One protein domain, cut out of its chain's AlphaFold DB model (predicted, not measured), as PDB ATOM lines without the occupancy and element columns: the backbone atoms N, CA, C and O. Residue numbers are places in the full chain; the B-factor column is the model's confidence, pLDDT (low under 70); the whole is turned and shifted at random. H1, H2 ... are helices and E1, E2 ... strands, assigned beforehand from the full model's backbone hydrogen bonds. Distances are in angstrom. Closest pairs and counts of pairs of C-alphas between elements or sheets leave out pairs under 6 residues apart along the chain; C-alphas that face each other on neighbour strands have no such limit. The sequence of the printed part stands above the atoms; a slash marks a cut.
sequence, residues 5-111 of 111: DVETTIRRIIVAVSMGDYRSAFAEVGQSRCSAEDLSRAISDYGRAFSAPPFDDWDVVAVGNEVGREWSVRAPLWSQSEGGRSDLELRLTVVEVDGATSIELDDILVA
ATOM      1  N   ASP A   5     138.660 212.654  93.205       94.19
ATOM      2  CA  ASP A   5     139.159 211.993  94.414       94.19
ATOM      3  C   ASP A   5     140.103 212.911  95.200       94.19
ATOM      4  O   ASP A   5     139.982 213.026  96.419       94.19
ATOM      5  N   VAL A   6     140.986 213.635  94.503       94.81
ATOM      6  CA  VAL A   6     141.893 214.616  95.116       94.81
ATOM      7  C   VAL A   6     141.113 215.770  95.735       94.81
ATOM      8  O   VAL A   6     141.361 216.118  96.886       94.81
ATOM      9  N   GLU A   7     140.138 216.328  95.018       95.50
ATOM     10  CA  GLU A   7     139.271 217.392  95.545       95.50
ATOM     11  C   GLU A   7     138.502 216.931  96.791       95.50
ATOM     12  O   GLU A   7     138.378 217.668  97.769       95.50
ATOM     13  N   THR A   8     138.040 215.677  96.802       95.69
ATOM     14  CA  THR A   8     137.364 215.092  97.965       95.69
ATOM     15  C   THR A   8     138.308 214.973  99.161       95.69
ATOM     16  O   THR A   8     137.910 215.288 100.283       95.69
ATOM     17  N   THR A   9     139.556 214.555  98.941       96.44
ATOM     18  CA  THR A   9     140.571 214.468  99.999       96.44
ATOM     19  C   THR A   9     140.951 215.851 100.533       96.44
ATOM     20  O   THR A   9     140.960 216.041 101.747       96.44
ATOM     21  N   ILE A  10     141.148 216.847  99.661       96.56
ATOM     22  CA  ILE A  10     141.380 218.249 100.058       96.56
ATOM     23  C   ILE A  10     140.235 218.750 100.942       96.56
ATOM     24  O   ILE A  10     140.478 219.291 102.021       96.56
ATOM     25  N   ARG A  11     138.981 218.496 100.549       96.38
ATOM     26  CA  ARG A  11     137.815 218.863 101.362       96.38
ATOM     27  C   ARG A  11     137.855 218.220 102.749       96.38
ATOM     28  O   ARG A  11     137.591 218.906 103.736       96.38
ATOM     29  N   ARG A  12     138.184 216.923 102.851       96.56
ATOM     30  CA  ARG A  12     138.298 216.226 104.148       96.56
ATOM     31  C   ARG A  12     139.376 216.853 105.031       96.56
ATOM     32  O   ARG A  12     139.111 217.080 106.208       96.56
ATOM     33  N   ILE A  13     140.533 217.191 104.459       96.94
ATOM     34  CA  ILE A  13     141.623 217.875 105.168       96.94
ATOM     35  C   ILE A  13     141.139 219.223 105.714       96.94
ATOM     36  O   ILE A  13     141.275 219.473 106.909       96.94
ATOM     37  N   ILE A  14     140.520 220.066 104.878       95.88
ATOM     38  CA  ILE A  14     140.040 221.396 105.287       95.88
ATOM     39  C   ILE A  14     139.004 221.280 106.410       95.88
ATOM     40  O   ILE A  14     139.099 221.981 107.414       95.88
ATOM     41  N   VAL A  15     138.035 220.369 106.278       95.75
ATOM     42  CA  VAL A  15     137.017 220.134 107.315       95.75
ATOM     43  C   VAL A  15     137.660 219.692 108.630       95.75
ATOM     44  O   VAL A  15     137.302 220.219 109.683       95.75
ATOM     45  N   ALA A  16     138.614 218.763 108.577       96.12
ATOM     46  CA  ALA A  16     139.314 218.267 109.754       96.12
ATOM     47  C   ALA A  16     140.109 219.384 110.453       96.12
ATOM     48  O   ALA A  16     139.961 219.575 111.660       96.12
ATOM     49  N   VAL A  17     140.864 220.190 109.696       95.62
ATOM     50  CA  VAL A  17     141.601 221.353 110.222       95.62
ATOM     51  C   VAL A  17     140.649 222.384 110.837       95.62
ATOM     52  O   VAL A  17     140.861 222.793 111.978       95.62
ATOM     53  N   SER A  18     139.555 222.742 110.155       93.81
ATOM     54  CA  SER A  18     138.548 223.683 110.671       93.81
ATOM     55  C   SER A  18     137.882 223.222 111.972       93.81
ATOM     56  O   SER A  18     137.417 224.051 112.752       93.81
ATOM     57  N   MET A  19     137.793 221.910 112.201       93.00
ATOM     58  CA  MET A  19     137.214 221.322 113.415       93.00
ATOM     59  C   MET A  19     138.256 221.062 114.516       93.00
ATOM     60  O   MET A  19     137.894 220.584 115.590       93.00
ATOM     61  N   GLY A  20     139.534 221.360 114.266       93.75
ATOM     62  CA  GLY A  20     140.636 221.049 115.178       93.75
ATOM     63  C   GLY A  20     141.004 219.561 115.234       93.75
ATOM     64  O   GLY A  20     141.765 219.150 116.109       93.75
ATOM     65  N   ASP A  21     140.495 218.740 114.311       95.56
ATOM     66  CA  ASP A  21     140.856 217.328 114.174       95.56
ATOM     67  C   ASP A  21     142.097 217.171 113.286       95.56
ATOM     68  O   ASP A  21     142.069 216.608 112.187       95.56
ATOM     69  N   TYR A  22     143.226 217.688 113.770       94.94
ATOM     70  CA  TYR A  22     144.488 217.618 113.034       94.94
ATOM     71  C   TYR A  22     144.904 216.170 112.784       94.94
ATOM     72  O   TYR A  22     145.422 215.852 111.723       94.94
ATOM     73  N   ARG A  23     144.608 215.247 113.703       94.69
ATOM     74  CA  ARG A  23     144.933 213.830 113.508       94.69
ATOM     75  C   ARG A  23     144.301 213.272 112.232       94.69
ATOM     76  O   ARG A  23     144.991 212.581 111.488       94.69
ATOM     77  N   SER A  24     143.023 213.558 111.988       95.69
ATOM     78  CA  SER A  24     142.357 213.132 110.755       95.69
ATOM     79  C   SER A  24     142.920 213.847 109.529       95.69
ATOM     80  O   SER A  24     143.136 213.198 108.513       95.69
ATOM     81  N   ALA A  25     143.252 215.140 109.626       96.06
ATOM     82  CA  ALA A  25     143.905 215.864 108.531       96.06
ATOM     83  C   ALA A  25     145.243 215.214 108.127       96.06
ATOM     84  O   ALA A  25     145.483 214.960 106.950       96.06
ATOM     85  N   PHE A  26     146.081 214.863 109.106       95.94
ATOM     86  CA  PHE A  26     147.375 214.215 108.874       95.94
ATOM     87  C   PHE A  26     147.262 212.764 108.376       95.94
ATOM     88  O   PHE A  26     148.222 212.237 107.823       95.94
ATOM     89  N   ALA A  27     146.115 212.105 108.557       95.88
ATOM     90  CA  ALA A  27     145.887 210.763 108.023       95.88
ATOM     91  C   ALA A  27     145.592 210.759 106.510       95.88
ATOM     92  O   ALA A  27     145.710 209.717 105.871       95.88
ATOM     93  N   GLU A  28     145.205 211.907 105.951       95.56
ATOM     94  CA  GLU A  28     144.855 212.079 104.534       95.56
ATOM     95  C   GLU A  28     146.042 212.541 103.675       95.56
ATOM     96  O   GLU A  28     145.984 212.480 102.445       95.56
ATOM     97  N   VAL A  29     147.118 213.017 104.306       95.31
ATOM     98  CA  VAL A  29     148.297 213.556 103.619       95.31
ATOM     99  C   VAL A  29     149.388 212.495 103.529       95.31
ATOM    100  O   VAL A  29     149.613 211.720 104.459       95.31
ATOM    101  N   GLY A  30     150.091 212.458 102.399       93.25
ATOM    102  CA  GLY A  30     151.255 211.590 102.226       93.25
ATOM    103  C   GLY A  30     152.492 212.149 102.929       93.25
ATOM    104  O   GLY A  30     153.338 211.391 103.401       93.25
ATOM    105  N   GLN A  31     152.594 213.479 102.997       93.94
ATOM    106  CA  GLN A  31     153.704 214.211 103.603       93.94
ATOM    107  C   GLN A  31     153.196 215.499 104.261       93.94
ATOM    108  O   GLN A  31     152.117 215.992 103.941       93.94
ATOM    109  N   SER A  32     153.975 216.054 105.187       95.62
ATOM    110  CA  SER A  32     153.684 217.355 105.788       95.62
ATOM    111  C   SER A  32     154.974 218.074 106.158       95.62
ATOM    112  O   SER A  32     155.912 217.438 106.650       95.62
ATOM    113  N   ARG A  33     155.010 219.391 105.950       95.56
ATOM    114  CA  ARG A  33     156.117 220.268 106.366       95.56
ATOM    115  C   ARG A  33     155.890 220.907 107.728       95.56
ATOM    116  O   ARG A  33     156.852 221.378 108.330       95.56
ATOM    117  N   CYS A  34     154.658 220.887 108.228       93.06
ATOM    118  CA  CYS A  34     154.332 221.323 109.579       93.06
ATOM    119  C   CYS A  34     153.751 220.172 110.410       93.06
ATOM    120  O   CYS A  34     153.347 219.131 109.882       93.06
ATOM    121  N   SER A  35     153.764 220.330 111.730       93.88
ATOM    122  CA  SER A  35     153.206 219.371 112.684       93.88
ATOM    123  C   SER A  35     151.762 219.712 113.066       93.88
ATOM    124  O   SER A  35     151.261 220.808 112.805       93.88
ATOM    125  N   ALA A  36     151.075 218.773 113.724       94.00
ATOM    126  CA  ALA A  36     149.752 219.037 114.289       94.00
ATOM    127  C   ALA A  36     149.812 220.136 115.362       94.00
ATOM    128  O   ALA A  36     148.880 220.929 115.498       94.00
ATOM    129  N   GLU A  37     150.918 220.207 116.101       93.62
ATOM    130  CA  GLU A  37     151.188 221.255 117.077       93.62
ATOM    131  C   GLU A  37     151.348 222.628 116.414       93.62
ATOM    132  O   GLU A  37     150.846 223.611 116.960       93.62
ATOM    133  N   ASP A  38     151.985 222.700 115.241       93.25
ATOM    134  CA  ASP A  38     152.130 223.948 114.482       93.25
ATOM    135  C   ASP A  38     150.771 224.449 113.978       93.25
ATOM    136  O   ASP A  38     150.437 225.614 114.200       93.25
ATOM    137  N   LEU A  39     149.943 223.564 113.400       93.50
ATOM    138  CA  LEU A  39     148.573 223.907 112.984       93.50
ATOM    139  C   LEU A  39     147.730 224.393 114.165       93.50
ATOM    140  O   LEU A  39     147.070 225.430 114.092       93.50
ATOM    141  N   SER A  40     147.779 223.646 115.270       93.50
ATOM    142  CA  SER A  40     147.056 223.974 116.494       93.50
ATOM    143  C   SER A  40     147.467 225.333 117.044       93.50
ATOM    144  O   SER A  40     146.606 226.139 117.409       93.50
ATOM    145  N   ARG A  41     148.775 225.613 117.070       93.00
ATOM    146  CA  ARG A  41     149.309 226.903 117.503       93.00
ATOM    147  C   ARG A  41     148.850 228.022 116.576       93.00
ATOM    148  O   ARG A  41     148.317 228.996 117.081       93.00
ATOM    149  N   ALA A  42     148.977 227.874 115.259       92.56
ATOM    150  CA  ALA A  42     148.585 228.916 114.311       92.56
ATOM    151  C   ALA A  42     147.091 229.272 114.407       92.56
ATOM    152  O   ALA A  42     146.737 230.449 114.463       92.56
ATOM    153  N   ILE A  43     146.211 228.269 114.509       92.12
ATOM    154  CA  ILE A  43     144.766 228.481 114.702       92.12
ATOM    155  C   ILE A  43     144.469 229.126 116.062       92.12
ATOM    156  O   ILE A  43     143.632 230.026 116.153       92.12
ATOM    157  N   SER A  44     145.160 228.692 117.119       91.88
ATOM    158  CA  SER A  44     144.986 229.255 118.463       91.88
ATOM    159  C   SER A  44     145.462 230.706 118.543       91.88
ATOM    160  O   SER A  44     144.766 231.540 119.121       91.88
ATOM    161  N   ASP A  45     146.608 231.016 117.935       92.62
ATOM    162  CA  ASP A  45     147.204 232.354 117.886       92.62
ATOM    163  C   ASP A  45     146.346 233.314 117.054       92.62
ATOM    164  O   ASP A  45     146.223 234.492 117.392       92.62
ATOM    165  N   TYR A  46     145.686 232.801 116.011       91.62
ATOM    166  CA  TYR A  46     144.694 233.553 115.248       91.62
ATOM    167  C   TYR A  46     143.464 233.935 116.096       91.62
ATOM    168  O   TYR A  46     142.851 234.987 115.900       91.62
ATOM    169  N   GLY A  47     143.115 233.114 117.093       89.00
ATOM    170  CA  GLY A  47     142.150 233.475 118.135       89.00
ATOM    171  C   GLY A  47     140.692 233.536 117.666       89.00
ATOM    172  O   GLY A  47     139.890 234.292 118.229       89.00
ATOM    173  N   ARG A  48     140.334 232.762 116.633       89.75
ATOM    174  CA  ARG A  48     138.962 232.641 116.104       89.75
ATOM    175  C   ARG A  48     138.470 231.200 116.122       89.75
ATOM    176  O   ARG A  48     139.252 230.256 116.112       89.75
ATOM    177  N   ALA A  49     137.146 231.045 116.143       90.50
ATOM    178  CA  ALA A  49     136.498 229.749 115.986       90.50
ATOM    179  C   ALA A  49     136.220 229.486 114.505       90.50
ATOM    180  O   ALA A  49     135.568 230.298 113.845       90.50
ATOM    181  N   PHE A  50     136.669 228.337 114.007       93.88
ATOM    182  CA  PHE A  50     136.498 227.942 112.614       93.88
ATOM    183  C   PHE A  50     135.337 226.959 112.428       93.88
ATOM    184  O   PHE A  50     134.839 226.347 113.374       93.88
ATOM    185  N   SER A  51     134.850 226.851 111.198       92.69
ATOM    186  CA  SER A  51     133.818 225.907 110.776       92.69
ATOM    187  C   SER A  51     134.169 225.296 109.428       92.69
ATOM    188  O   SER A  51     135.011 225.808 108.687       92.69
ATOM    189  N   ALA A  52     133.496 224.196 109.095       91.00
ATOM    190  CA  ALA A  52     133.564 223.646 107.752       91.00
ATOM    191  C   ALA A  52     133.164 224.717 106.717       91.00
ATOM    192  O   ALA A  52     132.210 225.469 106.959       91.00
ATOM    193  N   PRO A  53     133.867 224.788 105.576       90.44
ATOM    194  CA  PRO A  53     133.458 225.653 104.484       90.44
ATOM    195  C   PRO A  53     132.090 225.197 103.936       90.44
ATOM    196  O   PRO A  53     131.835 223.993 103.841       90.44
ATOM    197  N   PRO A  54     131.185 226.124 103.572       86.94
ATOM    198  CA  PRO A  54     129.865 225.791 103.030       86.94
ATOM    199  C   PRO A  54     129.912 225.270 101.584       86.94
ATOM    200  O   PRO A  54     128.947 224.669 101.114       86.94
ATOM    201  N   PHE A  55     131.011 225.522 100.876       88.06
ATOM    202  CA  PHE A  55     131.289 225.079  99.513       88.06
ATOM    203  C   PHE A  55     132.802 225.050  99.294       88.06
ATOM    204  O   PHE A  55     133.559 225.602 100.091       88.06
ATOM    205  N   ASP A  56     133.235 224.424  98.208       90.69
ATOM    206  CA  ASP A  56     134.639 224.427  97.816       90.69
ATOM    207  C   ASP A  56     135.038 225.829  97.349       90.69
ATOM    208  O   ASP A  56     134.562 226.311  96.321       90.69
ATOM    209  N   ASP A  57     135.894 226.494  98.115       89.75
ATOM    210  CA  ASP A  57     136.514 227.760  97.731       89.75
ATOM    211  C   ASP A  57     137.995 227.672  98.076       89.75
ATOM    212  O   ASP A  57     138.417 227.923  99.201       89.75
ATOM    213  N   TRP A  58     138.758 227.215  97.087       94.62
ATOM    214  CA  TRP A  58     140.209 227.157  97.090       94.62
ATOM    215  C   TRP A  58     140.732 227.469  95.691       94.62
ATOM    216  O   TRP A  58     140.098 227.156  94.680       94.62
ATOM    217  N   ASP A  59     141.907 228.079  95.635       95.31
ATOM    218  CA  ASP A  59     142.606 228.355  94.385       95.31
ATOM    219  C   ASP A  59     143.592 227.223  94.069       95.31
ATOM    220  O   ASP A  59     144.235 226.674  94.968       95.31
ATOM    221  N   VAL A  60     143.686 226.852  92.790       96.44
ATOM    222  CA  VAL A  60     144.541 225.760  92.308       96.44
ATOM    223  C   VAL A  60     145.403 226.269  91.168       96.44
ATOM    224  O   VAL A  60     144.918 226.538  90.067       96.44
ATOM    225  N   VAL A  61     146.708 226.310  91.403       95.62
ATOM    226  CA  VAL A  61     147.687 226.778  90.425       95.62
ATOM    227  C   VAL A  61     148.573 225.615  90.016       95.62
ATOM    228  O   VAL A  61     149.225 225.003  90.856       95.62
ATOM    229  N   ALA A  62     148.615 225.305  88.719       94.44
ATOM    230  CA  ALA A  62     149.577 224.339  88.200       94.44
ATOM    231  C   ALA A  62     150.999 224.899  88.337       94.44
ATOM    232  O   ALA A  62     151.280 226.006  87.872       94.44
ATOM    233  N   VAL A  63     151.883 224.124  88.954       91.69
ATOM    234  CA  VAL A  63     153.302 224.439  89.102       91.69
ATOM    235  C   VAL A  63     154.063 223.607  88.073       91.69
ATOM    236  O   VAL A  63     153.786 222.423  87.880       91.69
ATOM    237  N   GLY A  64     154.975 224.238  87.334       80.88
ATOM    238  CA  GLY A  64     155.796 223.523  86.360       80.88
ATOM    239  C   GLY A  64     156.749 222.564  87.071       80.88
ATOM    240  O   GLY A  64     157.541 223.006  87.898       80.88
ATOM    241  N   ASN A  65     156.692 221.280  86.724       76.19
ATOM    242  CA  ASN A  65     157.586 220.244  87.233       76.19
ATOM    243  C   ASN A  65     158.068 219.377  86.051       76.19
ATOM    244  O   ASN A  65     157.307 219.103  85.123       76.19
ATOM    245  N   GLU A  66     159.348 218.998  86.048       75.88
ATOM    246  CA  GLU A  66     159.973 218.192  84.987       75.88
ATOM    247  C   GLU A  66     159.646 216.692  85.102       75.88
ATOM    248  O   GLU A  66     159.734 215.963  84.115       75.88
ATOM    249  N   VAL A  67     159.273 216.226  86.298       78.31
ATOM    250  CA  VAL A  67     159.102 214.802  86.641       78.31
ATOM    251  C   VAL A  67     157.634 214.367  86.603       78.31
ATOM    252  O   VAL A  67     157.339 213.195  86.387       78.31
ATOM    253  N   GLY A  68     156.699 215.297  86.787       84.81
ATOM    254  CA  GLY A  68     155.277 214.984  86.897       84.81
ATOM    255  C   GLY A  68     154.392 216.219  86.839       84.81
ATOM    256  O   GLY A  68     154.806 217.282  86.375       84.81
ATOM    257  N   ARG A  69     153.147 216.073  87.299       92.25
ATOM    258  CA  ARG A  69     152.224 217.202  87.438       92.25
ATOM    259  C   ARG A  69     152.162 217.639  88.889       92.25
ATOM    260  O   ARG A  69     152.047 216.809  89.784       92.25
ATOM    261  N   GLU A  70     152.214 218.944  89.093       95.38
ATOM    262  CA  GLU A  70     152.202 219.542  90.415       95.38
ATOM    263  C   GLU A  70     151.199 220.688  90.459       95.38
ATOM    264  O   GLU A  70     151.047 221.449  89.495       95.38
ATOM    265  N   TRP A  71     150.497 220.810  91.580       96.94
ATOM    266  CA  TRP A  71     149.577 221.905  91.838       96.94
ATOM    267  C   TRP A  71     149.787 222.460  93.238       96.94
ATOM    268  O   TRP A  71     149.825 221.708  94.207       96.94
ATOM    269  N   SER A  72     149.842 223.785  93.338       96.69
ATOM    270  CA  SER A  72     149.719 224.506  94.599       96.69
ATOM    271  C   SER A  72     148.243 224.786  94.852       96.69
ATOM    272  O   SER A  72     147.565 225.362  93.995       96.69
ATOM    273  N   VAL A  73     147.752 224.369  96.014       97.56
ATOM    274  CA  VAL A  73     146.377 224.580  96.466       97.56
ATOM    275  C   VAL A  73     146.371 225.531  97.652       97.56
ATOM    276  O   VAL A  73     147.194 225.444  98.566       97.56
ATOM    277  N   ARG A  74     145.427 226.463  97.601       97.12
ATOM    278  CA  ARG A  74     145.306 227.617  98.484       97.12
ATOM    279  C   ARG A  74     143.896 227.648  99.036       97.12
ATOM    280  O   ARG A  74     142.975 228.045  98.324       97.12
ATOM    281  N   ALA A  75     143.717 227.151 100.253       95.69
ATOM    282  CA  ALA A  75     142.403 226.904 100.831       95.69
ATOM    283  C   ALA A  75     142.169 227.780 102.071       95.69
ATOM    284  O   ALA A  75     142.669 227.462 103.150       95.69
ATOM    285  N   PRO A  76     141.418 228.882 101.943       95.31
ATOM    286  CA  PRO A  76     140.977 229.679 103.079       95.31
ATOM    287  C   PRO A  76     140.228 228.842 104.119       95.31
ATOM    288  O   PRO A  76     139.593 227.838 103.794       95.31
ATOM    289  N   LEU A  77     140.243 229.281 105.373       94.75
ATOM    290  CA  LEU A  77     139.403 228.715 106.426       94.75
ATOM    291  C   LEU A  77     138.180 229.600 106.683       94.75
ATOM    292  O   LEU A  77     138.230 230.819 106.514       94.75
ATOM    293  N   TRP A  78     137.071 228.990 107.108       94.75
ATOM    294  CA  TRP A  78     135.829 229.702 107.422       94.75
ATOM    295  C   TRP A  78     135.741 229.966 108.911       94.75
ATOM    296  O   TRP A  78     135.766 229.040 109.716       94.75
ATOM    297  N   SER A  79     135.599 231.233 109.263       92.94
ATOM    298  CA  SER A  79     135.500 231.723 110.627       92.94
ATOM    299  C   SER A  79     134.037 231.942 110.994       92.94
ATOM    300  O   SER A  79     133.308 232.700 110.348       92.94
ATOM    301  N   GLN A  80     133.602 231.299 112.075       90.19
ATOM    302  CA  GLN A  80     132.283 231.532 112.665       90.19
ATOM    303  C   GLN A  80     132.194 232.939 113.255       90.19
ATOM    304  O   GLN A  80     131.143 233.572 113.215       90.19
ATOM    305  N   SER A  81     133.309 233.423 113.807       88.50
ATOM    306  CA  SER A  81     133.399 234.739 114.436       88.50
ATOM    307  C   SER A  81     133.263 235.878 113.426       88.50
ATOM    308  O   SER A  81     132.708 236.920 113.763       88.50
ATOM    309  N   GLU A  82     133.754 235.679 112.203       87.31
ATOM    310  CA  GLU A  82     133.682 236.672 111.122       87.31
ATOM    311  C   GLU A  82     132.479 236.447 110.197       87.31
ATOM    312  O   GLU A  82     132.110 237.336 109.434       87.31
ATOM    313  N   GLY A  83     131.831 235.282 110.290       87.06
ATOM    314  CA  GLY A  83     130.658 234.936 109.491       87.06
ATOM    315  C   GLY A  83     130.983 234.557 108.045       87.06
ATOM    316  O   GLY A  83     130.115 234.679 107.181       87.06
ATOM    317  N   GLY A  84     132.210 234.109 107.757       91.62
ATOM    318  CA  GLY A  84     132.636 233.811 106.391       91.62
ATOM    319  C   GLY A  84     134.100 233.398 106.260       91.62
ATOM    320  O   GLY A  84     134.708 232.902 107.204       91.62
ATOM    321  N   ARG A  85     134.644 233.586 105.056       92.94
ATOM    322  CA  ARG A  85     136.050 233.341 104.722       92.94
ATOM    323  C   ARG A  85     136.967 234.222 105.580       92.94
ATOM    324  O   ARG A  85     136.772 235.434 105.614       92.94
ATOM    325  N   SER A  86     137.942 233.606 106.239       93.25
ATOM    326  CA  SER A  86     139.019 234.290 106.963       93.25
ATOM    327  C   SER A  86     140.216 234.566 106.047       93.25
ATOM    328  O   SER A  86     140.281 234.059 104.922       93.25
ATOM    329  N   ASP A  87     141.167 235.353 106.541       93.25
ATOM    330  CA  ASP A  87     142.495 235.530 105.942       93.25
ATOM    331  C   ASP A  87     143.463 234.380 106.299       93.25
ATOM    332  O   ASP A  87     144.573 234.334 105.778       93.25
ATOM    333  N   LEU A  88     143.061 233.414 107.136       94.44
ATOM    334  CA  LEU A  88     143.856 232.221 107.417       94.44
ATOM    335  C   LEU A  88     143.677 231.193 106.293       94.44
ATOM    336  O   LEU A  88     142.558 230.782 105.977       94.44
ATOM    337  N   GLU A  89     144.784 230.755 105.702       95.31
ATOM    338  CA  GLU A  89     144.803 229.878 104.537       95.31
ATOM    339  C   GLU A  89     145.677 228.644 104.773       95.31
ATOM    340  O   GLU A  89     146.837 228.748 105.175       95.31
ATOM    341  N   LEU A  90     145.126 227.469 104.470       96.44
ATOM    342  CA  LEU A  90     145.850 226.211 104.393       96.44
ATOM    343  C   LEU A  90     146.520 226.076 103.018       96.44
ATOM    344  O   LEU A  90     145.874 226.215 101.974       96.44
ATOM    345  N   ARG A  91     147.816 225.770 103.023       97.75
ATOM    346  CA  ARG A  91     148.632 225.550 101.825       97.75
ATOM    347  C   ARG A  91     148.868 224.059 101.641       97.75
ATOM    348  O   ARG A  91     149.345 223.393 102.559       97.75
ATOM    349  N   LEU A  92     148.542 223.551 100.458       97.88
ATOM    350  CA  LEU A  92     148.797 222.163 100.089       97.88
ATOM    351  C   LEU A  92     149.533 222.104  98.751       97.88
ATOM    352  O   LEU A  92     149.288 222.921  97.858       97.88
ATOM    353  N   THR A  93     150.337 221.064  98.583       97.19
ATOM    354  CA  THR A  93     150.933 220.697  97.301       97.19
ATOM    355  C   THR A  93     150.390 219.339  96.883       97.19
ATOM    356  O   THR A  93     150.412 218.377  97.646       97.19
ATOM    357  N   VAL A  94     149.874 219.248  95.661       96.81
ATOM    358  CA  VAL A  94     149.438 217.985  95.062       96.81
ATOM    359  C   VAL A  94     150.456 217.586  94.012       96.81
ATOM    360  O   VAL A  94     150.700 218.349  93.081       96.81
ATOM    361  N   VAL A  95     151.002 216.381  94.136       94.81
ATOM    362  CA  VAL A  95     151.964 215.817  93.185       94.81
ATOM    363  C   VAL A  95     151.375 214.556  92.568       94.81
ATOM    364  O   VAL A  95     150.942 213.655  93.285       94.81
ATOM    365  N   GLU A  96     151.384 214.476  91.242       93.38
ATOM    366  CA  GLU A  96     151.011 213.286  90.479       93.38
ATOM    367  C   GLU A  96     152.212 212.787  89.664       93.38
ATOM    368  O   GLU A  96     152.701 213.479  88.763       93.38
ATOM    369  N   VAL A  97     152.660 211.566  89.967       91.56
ATOM    370  CA  VAL A  97     153.749 210.862  89.267       91.56
ATOM    371  C   VAL A  97     153.277 209.450  88.941       91.56
ATOM    372  O   VAL A  97     152.774 208.749  89.814       91.56
ATOM    373  N   ASP A  98     153.402 209.037  87.678       89.81
ATOM    374  CA  ASP A  98     153.017 207.700  87.194       89.81
ATOM    375  C   ASP A  98     151.595 207.253  87.603       89.81
ATOM    376  O   ASP A  98     151.325 206.076  87.838       89.81
ATOM    377  N   GLY A  99     150.662 208.207  87.693       86.06
ATOM    378  CA  GLY A  99     149.269 207.971  88.090       86.06
ATOM    379  C   GLY A  99     149.039 207.828  89.599       86.06
ATOM    380  O   GLY A  99     147.888 207.730  90.022       86.06
ATOM    381  N   ALA A 100     150.092 207.857  90.419       90.50
ATOM    382  CA  ALA A 100     149.980 207.968  91.867       90.50
ATOM    383  C   ALA A 100     149.886 209.445  92.268       90.50
ATOM    384  O   ALA A 100     150.678 210.265  91.810       90.50
ATOM    385  N   THR A 101     148.922 209.781  93.127       93.50
ATOM    386  CA  THR A 101     148.776 211.133  93.677       93.50
ATOM    387  C   THR A 101     149.163 211.161  95.148       93.50
ATOM    388  O   THR A 101     148.734 210.306  95.921       93.50
ATOM    389  N   SER A 102     149.940 212.169  95.531       94.81
ATOM    390  CA  SER A 102     150.260 212.497  96.916       94.81
ATOM    391  C   SER A 102     149.827 213.927  97.212       94.81
ATOM    392  O   SER A 102     149.963 214.808  96.362       94.81
ATOM    393  N   ILE A 103     149.310 214.146  98.417       97.31
ATOM    394  CA  ILE A 103     149.021 215.477  98.948       97.31
ATOM    395  C   ILE A 103     150.014 215.739 100.071       97.31
ATOM    396  O   ILE A 103     150.149 214.934 100.994       97.31
ATOM    397  N   GLU A 104     150.704 216.861  99.972       97.56
ATOM    398  CA  GLU A 104     151.573 217.407 100.998       97.56
ATOM    399  C   GLU A 104     150.868 218.590 101.666       97.56
ATOM    400  O   GLU A 104     150.301 219.446 100.987       97.56
ATOM    401  N   LEU A 105     150.890 218.627 102.997       97.50
ATOM    402  CA  LEU A 105     150.464 219.796 103.761       97.50
ATOM    403  C   LEU A 105     151.681 220.689 104.003       97.50
ATOM    404  O   LEU A 105     152.611 220.312 104.715       97.50
ATOM    405  N   ASP A 106     151.683 221.863 103.376       96.81
ATOM    406  CA  ASP A 106     152.833 222.762 103.394       96.81
ATOM    407  C   ASP A 106     152.839 223.648 104.637       96.81
ATOM    408  O   ASP A 106     153.842 223.720 105.342       96.81
ATOM    409  N   ASP A 107     151.739 224.364 104.882       95.69
ATOM    410  CA  ASP A 107     151.670 225.361 105.949       95.69
ATOM    411  C   ASP A 107     150.231 225.831 106.212       95.69
ATOM    412  O   ASP A 107     149.309 225.551 105.440       95.69
ATOM    413  N   ILE A 108     150.060 226.617 107.272       94.81
ATOM    414  CA  ILE A 108     148.890 227.454 107.518       94.81
ATOM    415  C   ILE A 108     149.354 228.879 107.829       94.81
ATOM    416  O   ILE A 108     150.155 229.109 108.732       94.81
ATOM    417  N   LEU A 109     148.872 229.858 107.067       93.81
ATOM    418  CA  LEU A 109     149.378 231.228 107.155       93.81
ATOM    419  C   LEU A 109     148.291 232.262 106.881       93.81
ATOM    420  O   LEU A 109     147.280 231.959 106.256       93.81
ATOM    421  N   VAL A 110     148.515 233.487 107.347       91.81
ATOM    422  CA  VAL A 110     147.638 234.635 107.078       91.81
ATOM    423  C   VAL A 110     147.976 235.219 105.699       91.81
ATOM    424  O   VAL A 110     149.157 235.439 105.415       91.81
ATOM    425  N   ALA A 111     146.968 235.442 104.847       84.69
ATOM    426  CA  ALA A 111     147.091 235.833 103.438       84.69
ATOM    427  C   ALA A 111     146.308 237.105 103.075       84.69
ATOM    428  O   ALA A 111     145.184 237.299 103.585       84.69
TER     429      ALA A 111
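AT A GLANCE: This is residues 5 to 111 of the 111 residues of an uncharacterized protein of Alphaproteobacteria bacterium HGW-Alphaproteobacteria-16 (UniProt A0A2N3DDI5). A strongly twisted sheet of four antiparallel strands, the three long strands E2, E3 and E4 and the shorter E1 at one edge, curls round helix H1; H2 folds back beside H1 as a helical hairpin, and H3 packs on the sheet by E4. The helices H1 and H3 are on one face of the sheet, in two layers, and the longest axis runs roughly with the strands. The printed part has 107 residues, with three named helices and then four named strands along it, H1 H2 H3 E1 E2 E3 E4; the sheet's order is E1, E2, E3, E4. The class is mixed, helices and strands, and the whole is compact, with a radius of gyration of the C-alphas of 13.5 A, yet elongated, spanning 42 by 24 by 22 A.

HOW THE PARTS SIT: H1, residues 5 to 18, touches H2, residues 22 to 28, closest at the C-alphas of Ile 13 and Ala 25, 4.5 A; this hairpin has a shallow tilt of 7 degrees, opposite ways. H2 touches H3, residues 36 to 46, closest at the C-alphas of Tyr 22 and Ala 36, 5.6 A, at a steep tilt of 53 degrees. Every O i to N i+4 pair is within hydrogen-bond range in H1 and H3, and 2 of 3 are in H2. E1, residues 59 to 63, E2, residues 69 to 79, E3, residues 84 to 97, and E4, residues 100 to 110, form a meander, each strand the antiparallel neighbour of the one before. N 61 and O 72 are 2.9 A apart between E1 and E2, N 73 and O 92 2.8 A between E2 and E3, and N 95 and O 102 2.9 A between E3 and E4. H1 is on the sheet; its closest C-alphas to E2 are those of Ser 18 and Leu 77, 6.6 A. H2 only grazes the sheet, with residues 25 to 28. H3 is on the sheet at a height of 9.5 A, over E4 and only just over E3, where 3 of its C-alphas fall. E1 and E4, the edge strands, are apart.

IN THESE COORDINATES: H1 begins at C-alpha 5, (139.159, 211.993, 94.414), and is 20.0 A long; H3 is 15.4 A long. E2 measures 32.1 A and E3 35.6 A, bending by 80 degrees at residue 87. E4, 30.8 A, ends at C-alpha 110, (147.638, 234.635, 107.078).

THE WHOLE: The C-alphas of Ser 81 and Asp 98 are the two farthest apart, 43.1 A. The printed part has no cut. The link from H3 to E1, residues 47 to 58, is long; residues 50 to 51 pair antiparallel with residues 78 to 79 of E2. No printed residue is under 70 in pLDDT, and the mean of the printed part is 93.1.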